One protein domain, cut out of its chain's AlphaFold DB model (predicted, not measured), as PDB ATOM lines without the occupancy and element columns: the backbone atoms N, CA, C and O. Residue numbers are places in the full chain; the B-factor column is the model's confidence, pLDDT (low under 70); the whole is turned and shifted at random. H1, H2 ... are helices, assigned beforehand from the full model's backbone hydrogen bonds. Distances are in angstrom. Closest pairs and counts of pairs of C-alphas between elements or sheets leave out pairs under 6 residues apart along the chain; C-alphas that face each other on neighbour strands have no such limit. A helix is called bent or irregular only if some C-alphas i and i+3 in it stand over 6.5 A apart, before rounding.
ATOM      1  N   GLU A 169     108.729  93.941  85.375       94.00
ATOM      2  CA  GLU A 169     109.395  93.171  86.430       94.00
ATOM      3  C   GLU A 169     108.640  93.265  87.763       94.00
ATOM      4  O   GLU A 169     108.480  92.256  88.445       94.00
ATOM      5  N   ASP A 170     108.117  94.446  88.107       94.06
ATOM      6  CA  ASP A 170     107.305  94.631  89.316       94.06
ATOM      7  C   ASP A 170     105.993  93.850  89.240       94.06
ATOM      8  O   ASP A 170     105.597  93.217  90.216       94.06
ATOM      9  N   ILE A 171     105.338  93.864  88.075       92.69
ATOM     10  CA  ILE A 171     104.101  93.110  87.834       92.69
ATOM     11  C   ILE A 171     104.370  91.612  87.977       92.69
ATOM     12  O   ILE A 171     103.697  90.950  88.758       92.69
ATOM     13  N   LEU A 172     105.408  91.088  87.315       92.69
ATOM     14  CA  LEU A 172     105.779  89.675  87.428       92.69
ATOM     15  C   LEU A 172     106.105  89.273  88.872       92.69
ATOM     16  O   LEU A 172     105.740  88.181  89.304       92.69
ATOM     17  N   LEU A 173     106.787  90.141  89.623       91.75
ATOM     18  CA  LEU A 173     107.073  89.909  91.036       91.75
ATOM     19  C   LEU A 173     105.786  89.839  91.873       91.75
ATOM     20  O   LEU A 173     105.662  88.967  92.735       91.75
ATOM     21  N   LEU A 174     104.844  90.757  91.647       91.00
ATOM     22  CA  LEU A 174     103.553  90.783  92.337       91.00
ATOM     23  C   LEU A 174     102.693  89.569  91.966       91.00
ATOM     24  O   LEU A 174     102.119  88.947  92.856       91.00
ATOM     25  N   ASP A 175     102.669  89.173  90.696       90.31
ATOM     26  CA  ASP A 175     101.937  87.993  90.230       90.31
ATOM     27  C   ASP A 175     102.476  86.711  90.876       90.31
ATOM     28  O   ASP A 175     101.702  85.862  91.314       90.31
ATOM     29  N   GLN A 176     103.801  86.588  91.027       88.62
ATOM     30  CA  GLN A 176     104.431  85.436  91.687       88.62
ATOM     31  C   GLN A 176     103.968  85.238  93.135       88.62
ATOM     32  O   GLN A 176     103.883  84.101  93.596       88.62
ATOM     33  N   LEU A 177     103.622  86.314  93.849       87.25
ATOM     34  CA  LEU A 177     103.087  86.224  95.211       87.25
ATOM     35  C   LEU A 177     101.726  85.524  95.280       87.25
ATOM     36  O   LEU A 177     101.375  84.981  96.334       87.25
ATOM     37  N   LEU A 178     100.974  85.549  94.180       85.44
ATOM     38  CA  LEU A 178      99.619  85.015  94.061       85.44
ATOM     39  C   LEU A 178      99.587  83.616  93.422       85.44
ATOM     40  O   LEU A 178      98.512  83.072  93.182       85.44
ATOM     41  N   ILE A 179     100.745  82.998  93.170       85.69
ATOM     42  CA  ILE A 179     100.837  81.620  92.664       85.69
ATOM     43  C   ILE A 179     100.782  80.623  93.835       85.69
ATOM     44  O   ILE A 179     101.225  80.914  94.949       85.69
ATOM     45  N   GLU A 180     100.217  79.433  93.599       81.31
ATOM     46  CA  GLU A 180     100.254  78.311  94.548       81.31
ATOM     47  C   GLU A 180     101.700  77.934  94.898       81.31
ATOM     48  O   GLU A 180     102.519  77.696  94.011       81.31
ATOM     49  N   HIS A 181     102.011  77.807  96.191       77.75
ATOM     50  CA  HIS A 181     103.385  77.534  96.605       77.75
ATOM     51  C   HIS A 181     103.874  76.156  96.138       77.75
ATOM     52  O   HIS A 181     103.176  75.142  96.268       77.75
ATOM     53  N   ASN A 182     105.127  76.079  95.688       71.38
ATOM     54  CA  ASN A 182     105.698  74.868  95.075       71.38
ATOM     55  C   ASN A 182     105.670  73.620  95.983       71.38
ATOM     56  O   ASN A 182     105.699  72.491  95.503       71.38
ATOM     57  N   SER A 183     105.532  73.783  97.303       68.19
ATOM     58  CA  SER A 183     105.337  72.662  98.240       68.19
ATOM     59  C   SER A 183     104.073  71.831  97.993       68.19
ATOM     60  O   SER A 183     103.953  70.749  98.560       68.19
ATOM     61  N   TYR A 184     103.112  72.341  97.218       63.12
ATOM     62  CA  TYR A 184     101.922  71.596  96.788       63.12
ATOM     63  C   TYR A 184     102.144  70.821  95.483       63.12
ATOM     64  O   TYR A 184     101.285  70.041  95.084       63.12
ATOM     65  N   GLN A 185     103.301  70.988  94.837       62.28
ATOM     66  CA  GLN A 185     103.699  70.224  93.655       62.28
ATOM     67  C   GLN A 185     104.381  68.890  94.015       62.28
ATOM     68  O   GLN A 185     104.658  68.107  93.110       62.28
ATOM     69  N   GLU A 186     104.612  68.591  95.300       64.69
ATOM     70  CA  GLU A 186     105.054  67.275  95.796       64.69
ATOM     71  C   GLU A 186     103.862  66.300  95.906       64.69
ATOM     72  O   GLU A 186     102.804  66.677  96.415       64.69
ATOM     73  N   ASP A 187     104.018  65.031  95.493       58.03
ATOM     74  CA  ASP A 187     102.937  64.014  95.504       58.03
ATOM     75  C   ASP A 187     102.237  63.861  96.868       58.03
ATOM     76  O   ASP A 187     101.034  63.611  96.947       58.03
ATOM     77  N   SER A 188     102.968  64.106  97.953       62.62
ATOM     78  CA  SER A 188     102.477  64.066  99.333       62.62
ATOM     79  C   SER A 188     101.487  65.183  99.690       62.62
ATOM     80  O   SER A 188     100.822  65.090 100.719       62.62
ATOM     81  N   ARG A 189     101.392  66.250  98.889       60.19
ATOM     82  CA  ARG A 189     100.559  67.438  99.164       60.19
ATOM     83  C   ARG A 189      99.717  67.902  97.977       60.19
ATOM     84  O   ARG A 189      98.869  68.771  98.162       60.19
ATOM     85  N   ARG A 190      99.887  67.294  96.798       60.97
ATOM     86  CA  ARG A 190      99.073  67.546  95.591       60.97
ATOM     87  C   ARG A 190      97.575  67.312  95.791       60.97
ATOM     88  O   ARG A 190      96.771  67.984  95.159       60.97
ATOM     89  N   HIS A 191      97.211  66.371  96.662       60.94
ATOM     90  CA  HIS A 191      95.825  65.975  96.930       60.94
ATOM     91  C   HIS A 191      95.103  66.878  97.946       60.94
ATOM     92  O   HIS A 191      93.936  66.641  98.255       60.94
ATOM     93  N   LEU A 192      95.779  67.889  98.504       66.50
ATOM     94  CA  LEU A 192      95.159  68.817  99.445       66.50
ATOM     95  C   LEU A 192      94.181  69.736  98.707       66.50
ATOM     96  O   LEU A 192      94.555  70.436  97.769       66.50
ATOM     97  N   THR A 193      92.936  69.770  99.182       60.78
ATOM     98  CA  THR A 193      91.863  70.638  98.671       60.78
ATOM     99  C   THR A 193      92.128  72.121  98.905       60.78
ATOM    100  O   THR A 193      91.625  72.952  98.159       60.78
ATOM    101  N   VAL A 194      92.932  72.461  99.918       67.38
ATOM    102  CA  VAL A 194      93.324  73.841 100.222       67.38
ATOM    103  C   VAL A 194      94.812  74.011  99.960       67.38
ATOM    104  O   VAL A 194      95.663  73.548 100.729       67.38
ATOM    105  N   LYS A 195      95.118  74.718  98.878       71.56
ATOM    106  CA  LYS A 195      96.470  75.138  98.531       71.56
ATOM    107  C   LYS A 195      96.663  76.593  98.931       71.56
ATOM    108  O   LYS A 195      95.727  77.383  98.915       71.56
ATOM    109  N   ARG A 196      97.875  76.930  99.359       76.00
ATOM    110  CA  ARG A 196      98.211  78.268  99.851       76.00
ATOM    111  C   ARG A 196      99.104  78.993  98.855       76.00
ATOM    112  O   ARG A 196     100.029  78.387  98.314       76.00
ATOM    113  N   TYR A 197      98.849  80.284  98.683       83.56
ATOM    114  CA  TYR A 197      99.655  81.177  97.853       83.56
ATOM    115  C   TYR A 197     101.026  81.465  98.473       83.56
ATOM    116  O   TYR A 197     101.158  81.472  99.705       83.56
ATOM    117  N   GLU A 198     102.024  81.743  97.633       83.12
ATOM    118  CA  GLU A 198     103.395  82.114  98.019       83.12
ATOM    119  C   GLU A 198     103.419  83.219  99.092       83.12
ATOM    120  O   GLU A 198     104.098  83.083 100.115       83.12
ATOM    121  N   ILE A 199     102.577  84.252  98.961       83.38
ATOM    122  CA  ILE A 199     102.499  85.365  99.924       83.38
ATOM    123  C   ILE A 199     102.229  84.917 101.371       83.38
ATOM    124  O   ILE A 199     102.748  85.496 102.331       83.38
ATOM    125  N   THR A 200     101.468  83.836 101.562       81.94
ATOM    126  CA  THR A 200     101.091  83.356 102.900       81.94
ATOM    127  C   THR A 200     102.263  82.735 103.662       81.94
ATOM    128  O   THR A 200     102.237  82.682 104.894       81.94
ATOM    129  N   PHE A 201     103.323  82.311 102.964       79.38
ATOM    130  CA  PHE A 201     104.518  81.722 103.574       79.38
ATOM    131  C   PHE A 201     105.446  82.766 104.207       79.38
ATOM    132  O   PHE A 201     106.307  82.402 105.016       79.38
ATOM    133  N   PHE A 202     105.236  84.053 103.915       79.00
ATOM    134  CA  PHE A 202     105.921  85.165 104.580       79.00
ATOM    135  C   PHE A 202     105.229  85.616 105.876       79.00
ATOM    136  O   PHE A 202     105.855  86.291 106.689       79.00
ATOM    137  N   LYS A 203     103.970  85.216 106.109       76.75
ATOM    138  CA  LYS A 203     103.177  85.609 107.287       76.75
ATOM    139  C   LYS A 203     103.671  85.010 108.620       76.75
ATOM    140  O   LYS A 203     103.729  85.746 109.605       76.75
ATOM    141  N   PRO A 204     103.998  83.705 108.728       74.62
ATOM    142  CA  PRO A 204     104.364  83.110 110.010       74.62
ATOM    143  C   PRO A 204     105.839  83.350 110.363       74.62
ATOM    144  O   PRO A 204     106.750  82.819 109.725       74.62
ATOM    145  N   ILE A 205     106.081  84.067 111.462       75.06
ATOM    146  CA  ILE A 205     107.411  84.198 112.069       75.06
ATOM    147  C   ILE A 205     107.556  83.107 113.138       75.06
ATOM    148  O   ILE A 205     107.199  83.298 114.297       75.06
ATOM    149  N   SER A 206     108.056  81.930 112.749       71.88
ATOM    150  CA  SER A 206     108.370  80.860 113.712       71.88
ATOM    151  C   SER A 206     109.348  81.373 114.775       71.88
ATOM    152  O   SER A 206     110.308  82.055 114.429       71.88
ATOM    153  N   GLN A 207     109.150  81.036 116.052       79.94
ATOM    154  CA  GLN A 207     110.077  81.370 117.147       79.94
ATOM    155  C   GLN A 207     111.066  80.236 117.473       79.94
ATOM    156  O   GLN A 207     111.875  80.372 118.384       79.94
ATOM    157  N   SER A 208     111.049  79.137 116.711       82.69
ATOM    158  CA  SER A 208     111.960  78.006 116.926       82.69
ATOM    159  C   SER A 208     113.435  78.407 116.773       82.69
ATOM    160  O   SER A 208     113.800  79.184 115.885       82.69
ATOM    161  N   MET A 209     114.281  77.843 117.640       86.19
ATOM    162  CA  MET A 209     115.740  78.006 117.632       86.19
ATOM    163  C   MET A 209     116.466  76.865 116.908       86.19
ATOM    164  O   MET A 209     117.693  76.818 116.886       86.19
ATOM    165  N   GLU A 210     115.733  75.953 116.268       88.81
ATOM    166  CA  GLU A 210     116.346  74.937 115.418       88.81
ATOM    167  C   GLU A 210     117.066  75.586 114.230       88.81
ATOM    168  O   GLU A 210     116.471  76.353 113.469       88.81
ATOM    169  N   THR A 211     118.324  75.208 113.994       84.75
ATOM    170  CA  THR A 211     119.172  75.760 112.922       84.75
ATOM    171  C   THR A 211     118.484  75.771 111.552       84.75
ATOM    172  O   THR A 211     118.614  76.735 110.795       84.75
ATOM    173  N   LYS A 212     117.703  74.730 111.232       86.38
ATOM    174  CA  LYS A 212     116.931  74.635 109.981       86.38
ATOM    175  C   LYS A 212     115.860  75.729 109.878       86.38
ATOM    176  O   LYS A 212     115.725  76.355 108.827       86.38
ATOM    177  N   GLN A 213     115.136  75.991 110.966       83.44
ATOM    178  CA  GLN A 213     114.116  77.039 111.026       83.44
ATOM    179  C   GLN A 213     114.750  78.431 111.007       83.44
ATOM    180  O   GLN A 213     114.251  79.316 110.314       83.44
ATOM    181  N   ILE A 214     115.894  78.621 111.678       84.75
ATOM    182  CA  ILE A 214     116.647  79.881 111.619       84.75
ATOM    183  C   ILE A 214     117.046  80.203 110.173       84.75
ATOM    184  O   ILE A 214     116.735  81.290 109.689       84.75
ATOM    185  N   ARG A 215     117.670  79.253 109.460       85.69
ATOM    186  CA  ARG A 215     118.074  79.439 108.054       85.69
ATOM    187  C   ARG A 215     116.884  79.782 107.158       85.69
ATOM    188  O   ARG A 215     116.975  80.716 106.366       85.69
ATOM    189  N   LYS A 216     115.755  79.083 107.327       83.69
ATOM    190  CA  LYS A 216     114.518  79.363 106.582       83.69
ATOM    191  C   LYS A 216     114.000  80.786 106.834       83.69
ATOM    192  O   LYS A 216     113.649  81.475 105.883       83.69
ATOM    193  N   ARG A 217     113.996  81.256 108.089       84.38
ATOM    194  CA  ARG A 217     113.574  82.629 108.433       84.38
ATOM    195  C   ARG A 217     114.468  83.684 107.793       84.38
ATOM    196  O   ARG A 217     113.950  84.633 107.215       84.38
ATOM    197  N   VAL A 218     115.788  83.509 107.870       86.75
ATOM    198  CA  VAL A 218     116.748  84.442 107.257       86.75
ATOM    199  C   VAL A 218     116.535  84.513 105.747       86.75
ATOM    200  O   VAL A 218     116.456  85.610 105.200       86.75
ATOM    201  N   HIS A 219     116.368  83.364 105.089       86.75
ATOM    202  CA  HIS A 219     116.074  83.305 103.658       86.75
ATOM    203  C   HIS A 219     114.774  84.048 103.302       86.75
ATOM    204  O   HIS A 219     114.778  84.912 102.424       86.75
ATOM    205  N   ASN A 220     113.681  83.780 104.023       85.62
ATOM    206  CA  ASN A 220     112.395  84.444 103.791       85.62
ATOM    207  C   ASN A 220     112.489  85.960 104.010       85.62
ATOM    208  O   ASN A 220     111.969  86.726 103.205       85.62
ATOM    209  N   PHE A 221     113.195  86.402 105.053       87.31
ATOM    210  CA  PHE A 221     113.396  87.824 105.325       87.31
ATOM    211  C   PHE A 221     114.230  88.511 104.236       87.31
ATOM    212  O   PHE A 221     113.896  89.610 103.805       87.31
ATOM    213  N   GLN A 222     115.294  87.868 103.749       89.69
ATOM    214  CA  GLN A 222     116.092  88.384 102.632       89.69
ATOM    215  C   GLN A 222     115.275  88.490 101.343       89.69
ATOM    216  O   GLN A 222     115.462  89.431 100.573       89.69
ATOM    217  N   HIS A 223     114.384  87.532 101.089       87.94
ATOM    218  CA  HIS A 223     113.483  87.584  99.944       87.94
ATOM    219  C   HIS A 223     112.469  88.727 100.091       87.94
ATOM    220  O   HIS A 223     112.447  89.618  99.245       87.94
ATOM    221  N   LEU A 224     111.759  88.803 101.221       89.00
ATOM    222  CA  LEU A 224     110.805  89.877 101.510       89.00
ATOM    223  C   LEU A 224     111.457  91.267 101.445       89.00
ATOM    224  O   LEU A 224     110.890  92.189 100.869       89.00
ATOM    225  N   LYS A 225     112.675  91.419 101.984       90.50
ATOM    226  CA  LYS A 225     113.430  92.677 101.927       90.50
ATOM    227  C   LYS A 225     113.716  93.104 100.488       90.50
ATOM    228  O   LYS A 225     113.599  94.287 100.190       90.50
ATOM    229  N   ARG A 226     114.102  92.171  99.609       90.81
ATOM    230  CA  ARG A 226     114.353  92.474  98.190       90.81
ATOM    231  C   ARG A 226     113.084  92.971  97.507       90.81
ATOM    232  O   ARG A 226     113.107  94.048  96.924       90.81
ATOM    233  N   MET A 227     111.984  92.243  97.682       91.75
ATOM    234  CA  MET A 227     110.682  92.612  97.126       91.75
ATOM    235  C   MET A 227     110.207  93.974  97.631       91.75
ATOM    236  O   MET A 227     109.805  94.832  96.852       91.75
ATOM    237  N   TYR A 228     110.315  94.200  98.941       91.31
ATOM    238  CA  TYR A 228     109.957  95.469  99.559       91.31
ATOM    239  C   TYR A 228     110.779  96.625  98.989       91.31
ATOM    240  O   TYR A 228     110.208  97.645  98.629       91.31
ATOM    241  N   LEU A 229     112.104  96.483  98.883       94.25
ATOM    242  CA  LEU A 229     112.965  97.546  98.358       94.25
ATOM    243  C   LEU A 229     112.670  97.868  96.890       94.25
ATOM    244  O   LEU A 229     112.728  99.040  96.521       94.25
ATOM    245  N   GLN A 230     112.328  96.859  96.088       93.88
ATOM    246  CA  GLN A 230     111.919  97.035  94.697       93.88
ATOM    247  C   GLN A 230     110.587  97.792  94.585       93.88
ATOM    248  O   GLN A 230     110.499  98.760  93.838       93.88
ATOM    249  N   LEU A 231     109.580  97.418  95.381       94.06
ATOM    250  CA  LEU A 231     108.239  98.017  95.332       94.06
ATOM    251  C   LEU A 231     108.116  99.325  96.133       94.06
ATOM    252  O   LEU A 231     107.157 100.081  95.956       94.06
ATOM    253  N   LEU A 232     109.089  99.639  96.997       93.75
ATOM    254  CA  LEU A 232     109.090 100.824  97.858       93.75
ATOM    255  C   LEU A 232     108.856 102.146  97.105       93.75
ATOM    256  O   LEU A 232     108.111 102.985  97.620       93.75
ATOM    257  N   PRO A 233     109.445 102.397  95.917       94.31
ATOM    258  CA  PRO A 233     109.187 103.622  95.173       94.31
ATOM    259  C   PRO A 233     107.716 103.769  94.766       94.31
ATOM    260  O   PRO A 233     107.192 104.882  94.814       94.31
ATOM    261  N   VAL A 234     107.047 102.684  94.367       94.31
ATOM    262  CA  VAL A 234     105.621 102.705  94.001       94.31
ATOM    263  C   VAL A 234     104.764 102.835  95.258       94.31
ATOM    264  O   VAL A 234     103.915 103.721  95.321       94.31
ATOM    265  N   ALA A 235     105.069 102.071  96.310       91.62
ATOM    266  CA  ALA A 235     104.376 102.158  97.596       91.62
ATOM    267  C   ALA A 235     104.392 103.585  98.182       91.62
ATOM    268  O   ALA A 235     103.368 104.089  98.634       91.62
ATOM    269  N   LYS A 236     105.533 104.289  98.101       92.62
ATOM    270  CA  LYS A 236     105.645 105.697  98.524       92.62
ATOM    271  C   LYS A 236     104.804 106.661  97.683       92.62
ATOM    272  O   LYS A 236     104.429 107.715  98.191       92.62
ATOM    273  N   ARG A 237     104.537 106.345  96.411       93.50
ATOM    274  CA  ARG A 237     103.704 107.174  95.522       93.50
ATOM    275  C   ARG A 237     102.219 106.988  95.787       93.50
ATOM    276  O   ARG A 237     101.501 107.976  95.730       93.50
ATOM    277  N   LEU A 238     101.797 105.767  96.118       90.81
ATOM    278  CA  LEU A 238     100.406 105.470  96.472       90.81
ATOM    279  C   LEU A 238      99.950 106.246  97.713       90.81
ATOM    280  O   LEU A 238      98.766 106.530  97.835       90.81
ATOM    281  N   LYS A 239     100.879 106.595  98.621       88.06
ATOM    282  CA  LYS A 239     100.604 107.376  99.842       88.06
ATOM    283  C   LYS A 239      99.388 106.853 100.623       88.06
ATOM    284  O   LYS A 239      98.625 107.635 101.183       88.06
ATOM    285  N   LEU A 240      99.218 105.530 100.647       88.69
ATOM    286  CA  LEU A 240      98.130 104.892 101.376       88.69
ATOM    287  C   LEU A 240      98.261 105.216 102.861       88.69
ATOM    288  O   LEU A 240      99.362 105.155 103.417       88.69
ATOM    289  N   SER A 241      97.142 105.543 103.495       87.69
ATOM    290  CA  SER A 241      97.100 105.709 104.940       87.69
ATOM    291  C   SER A 241      97.300 104.366 105.650       87.69
ATOM    292  O   SER A 241      97.006 103.293 105.107       87.69
ATOM    293  N   ASP A 242      97.706 104.428 106.918       86.50
ATOM    294  CA  ASP A 242      97.814 103.245 107.777       86.50
ATOM    295  C   ASP A 242      96.476 102.506 107.944       86.50
ATOM    296  O   ASP A 242      96.471 101.313 108.229       86.50
ATOM    297  N   ALA A 243      95.338 103.184 107.750       83.69
ATOM    298  CA  ALA A 243      94.012 102.569 107.804       83.69
ATOM    299  C   ALA A 243      93.603 101.907 106.476       83.69
ATOM    300  O   ALA A 243      92.882 100.906 106.479       83.69
ATOM    301  N   THR A 244      94.077 102.427 105.343       85.44
ATOM    302  CA  THR A 244      93.792 101.884 104.009       85.44
ATOM    303  C   THR A 244      94.623 100.635 103.702       85.44
ATOM    304  O   THR A 244      94.143  99.731 103.017       85.44
ATOM    305  N   ILE A 245      95.838 100.523 104.251       87.62
ATOM    306  CA  ILE A 245      96.692  99.339 104.056       87.62
ATOM    307  C   ILE A 245      96.007  98.040 104.544       87.62
ATOM    308  O   ILE A 245      95.906  97.102 103.750       87.62
ATOM    309  N   PRO A 246      95.489  97.947 105.790       84.00
ATOM    310  CA  PRO A 246      94.756  96.771 106.259       84.00
ATOM    311  C   PRO A 246      93.513  96.460 105.431       84.00
ATOM    312  O   PRO A 246      93.232  95.293 105.195       84.00
ATOM    313  N   PHE A 247      92.792  97.484 104.965       83.25
ATOM    314  CA  PHE A 247      91.588  97.302 104.159       83.25
ATOM    315  C   PHE A 247      91.882  96.533 102.860       83.25
ATOM    316  O   PHE A 247      91.251  95.512 102.589       83.25
ATOM    317  N   TYR A 248      92.893  96.960 102.095       83.19
ATOM    318  CA  TYR A 248      93.297  96.231 100.888       83.19
ATOM    319  C   TYR A 248      93.960  94.885 101.206       83.19
ATOM    320  O   TYR A 248      93.781  93.922 100.463       83.19
ATOM    321  N   ALA A 249      94.684  94.774 102.323       82.69
ATOM    322  CA  ALA A 249      95.255  93.497 102.749       82.69
ATOM    323  C   ALA A 249      94.168  92.454 103.076       82.69
ATOM    324  O   ALA A 249      94.297  91.296 102.685       82.69
ATOM    325  N   GLU A 250      93.087  92.852 103.754       80.81
ATOM    326  CA  GLU A 250      91.920  92.000 104.017       80.81
ATOM    327  C   GLU A 250      91.236  91.572 102.715       80.81
ATOM    328  O   GLU A 250      90.862  90.408 102.584       80.81
ATOM    329  N   TYR A 251      91.129  92.475 101.734       76.94
ATOM    330  CA  TYR A 251      90.559  92.163 100.422       76.94
ATOM    331  C   TYR A 251      91.332  91.057  99.690       76.94
ATOM    332  O   TYR A 251      90.717  90.167  99.112       76.94
ATOM    333  N   VAL A 252      92.667  91.070  99.741       72.94
ATOM    334  CA  VAL A 252      93.511  90.032  99.112       72.94
ATOM    335  C   VAL A 252      93.487  88.709  99.888       72.94
ATOM    336  O   VAL A 252      93.714  87.656  99.310       72.94
ATOM    337  N   ILE A 253      93.250  88.739 101.204       68.00
ATOM    338  CA  ILE A 253      93.223  87.526 102.039       68.00
ATOM    339  C   ILE A 253      91.870  86.807 101.966       68.00
ATOM    340  O   ILE A 253      91.827  85.585 102.115       68.00
ATOM    341  N   ASN A 254      90.780  87.562 101.819       61.00
ATOM    342  CA  ASN A 254      89.415  87.038 101.857       61.00
ATOM    343  C   ASN A 254      88.829  86.721 100.469       61.00
ATOM    344  O   ASN A 254      87.755  86.121 100.418       61.00
ATOM    345  N   ASN A 255      89.503  87.122  99.384       49.28
ATOM    346  CA  ASN A 255      89.222  86.677  98.013       49.28
ATOM    347  C   ASN A 255      90.161  85.537  97.614       49.28
ATOM    348  O   ASN A 255      89.712  84.680  96.823       49.28
TER     349      ASN A 255
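What this domain is: This is residues 169 to 255 of the 255 residues of the protein "Uncharacterized protein DUF4158" of Dyadobacter jejuensis (UniProt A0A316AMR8). One long, kinked helix, H3, runs along one side of a loose model, with the short helices H1 and H2 near its middle and H4 folded back from its far end, clear of the other helices. A long loop, residues 178 to 197, reaches from H1 to H2 by way of the end of the model away from the link between H3 and H4. The 87 printed residues hold four named helices, H1, H2, H3 and H4 along the chain, and no named strand: the class is all helix. The whole is loose, with a radius of gyration of the C-alphas of 15.2 A and spans of 42 by 31 by 27 A.

How they stand to each other: H1, residues 169 to 177, only just touches H2, residues 198 to 202, with 3 pairs of C-alphas within 8 A; the closest are those of Leu 177 and Ile 199, 4.8 A apart. H1 only just touches H3, residues 211 to 238, also with 3 pairs; of H3, residues 227 to 231 alone take part, and the closest C-alphas are those of Asp 170 and Leu 231, 7.0 A apart. H1 and H3 run opposite ways at a steep tilt of 48 degrees. H2 only just touches H3, again with 3 pairs, at residues 220 to 224 of H3 alone; the closest C-alphas are those of Phe 202 and Asn 220, 6.6 A apart. H4, residues 244 to 254, is apart from H1, H2 and H3. Every O i to N i+4 pair is within hydrogen-bond range in H4, against 4 of 5 in H1, 22 of 24 in H3 and 0 of 1 in H2, where 2 of 2 O i to N i+3 pairs are within range.

Where its parts are: H1 begins at C-alpha 169, (109.395, 93.171, 86.430). H3 is 38.8 A long and irregular, with C-alphas 230 and 233 7.1 A apart and a kink of 54 degrees near residue 231. H4 is 15.6 A long and ends at C-alpha 254, (89.415, 87.038, 101.857).

The domain as a whole: The C-alphas of Asp 187 and Lys 239, the two farthest apart, are 43.6 A from each other. The printed part has no cut; H1 to H2 is a long link, H2 to H3 short and H3 to H4 tight. Residues 241 to 247, of which 244 to 247 belong to H4, stand free. The pLDDT is under 70 at residues 183 to 194 and 253 to 255.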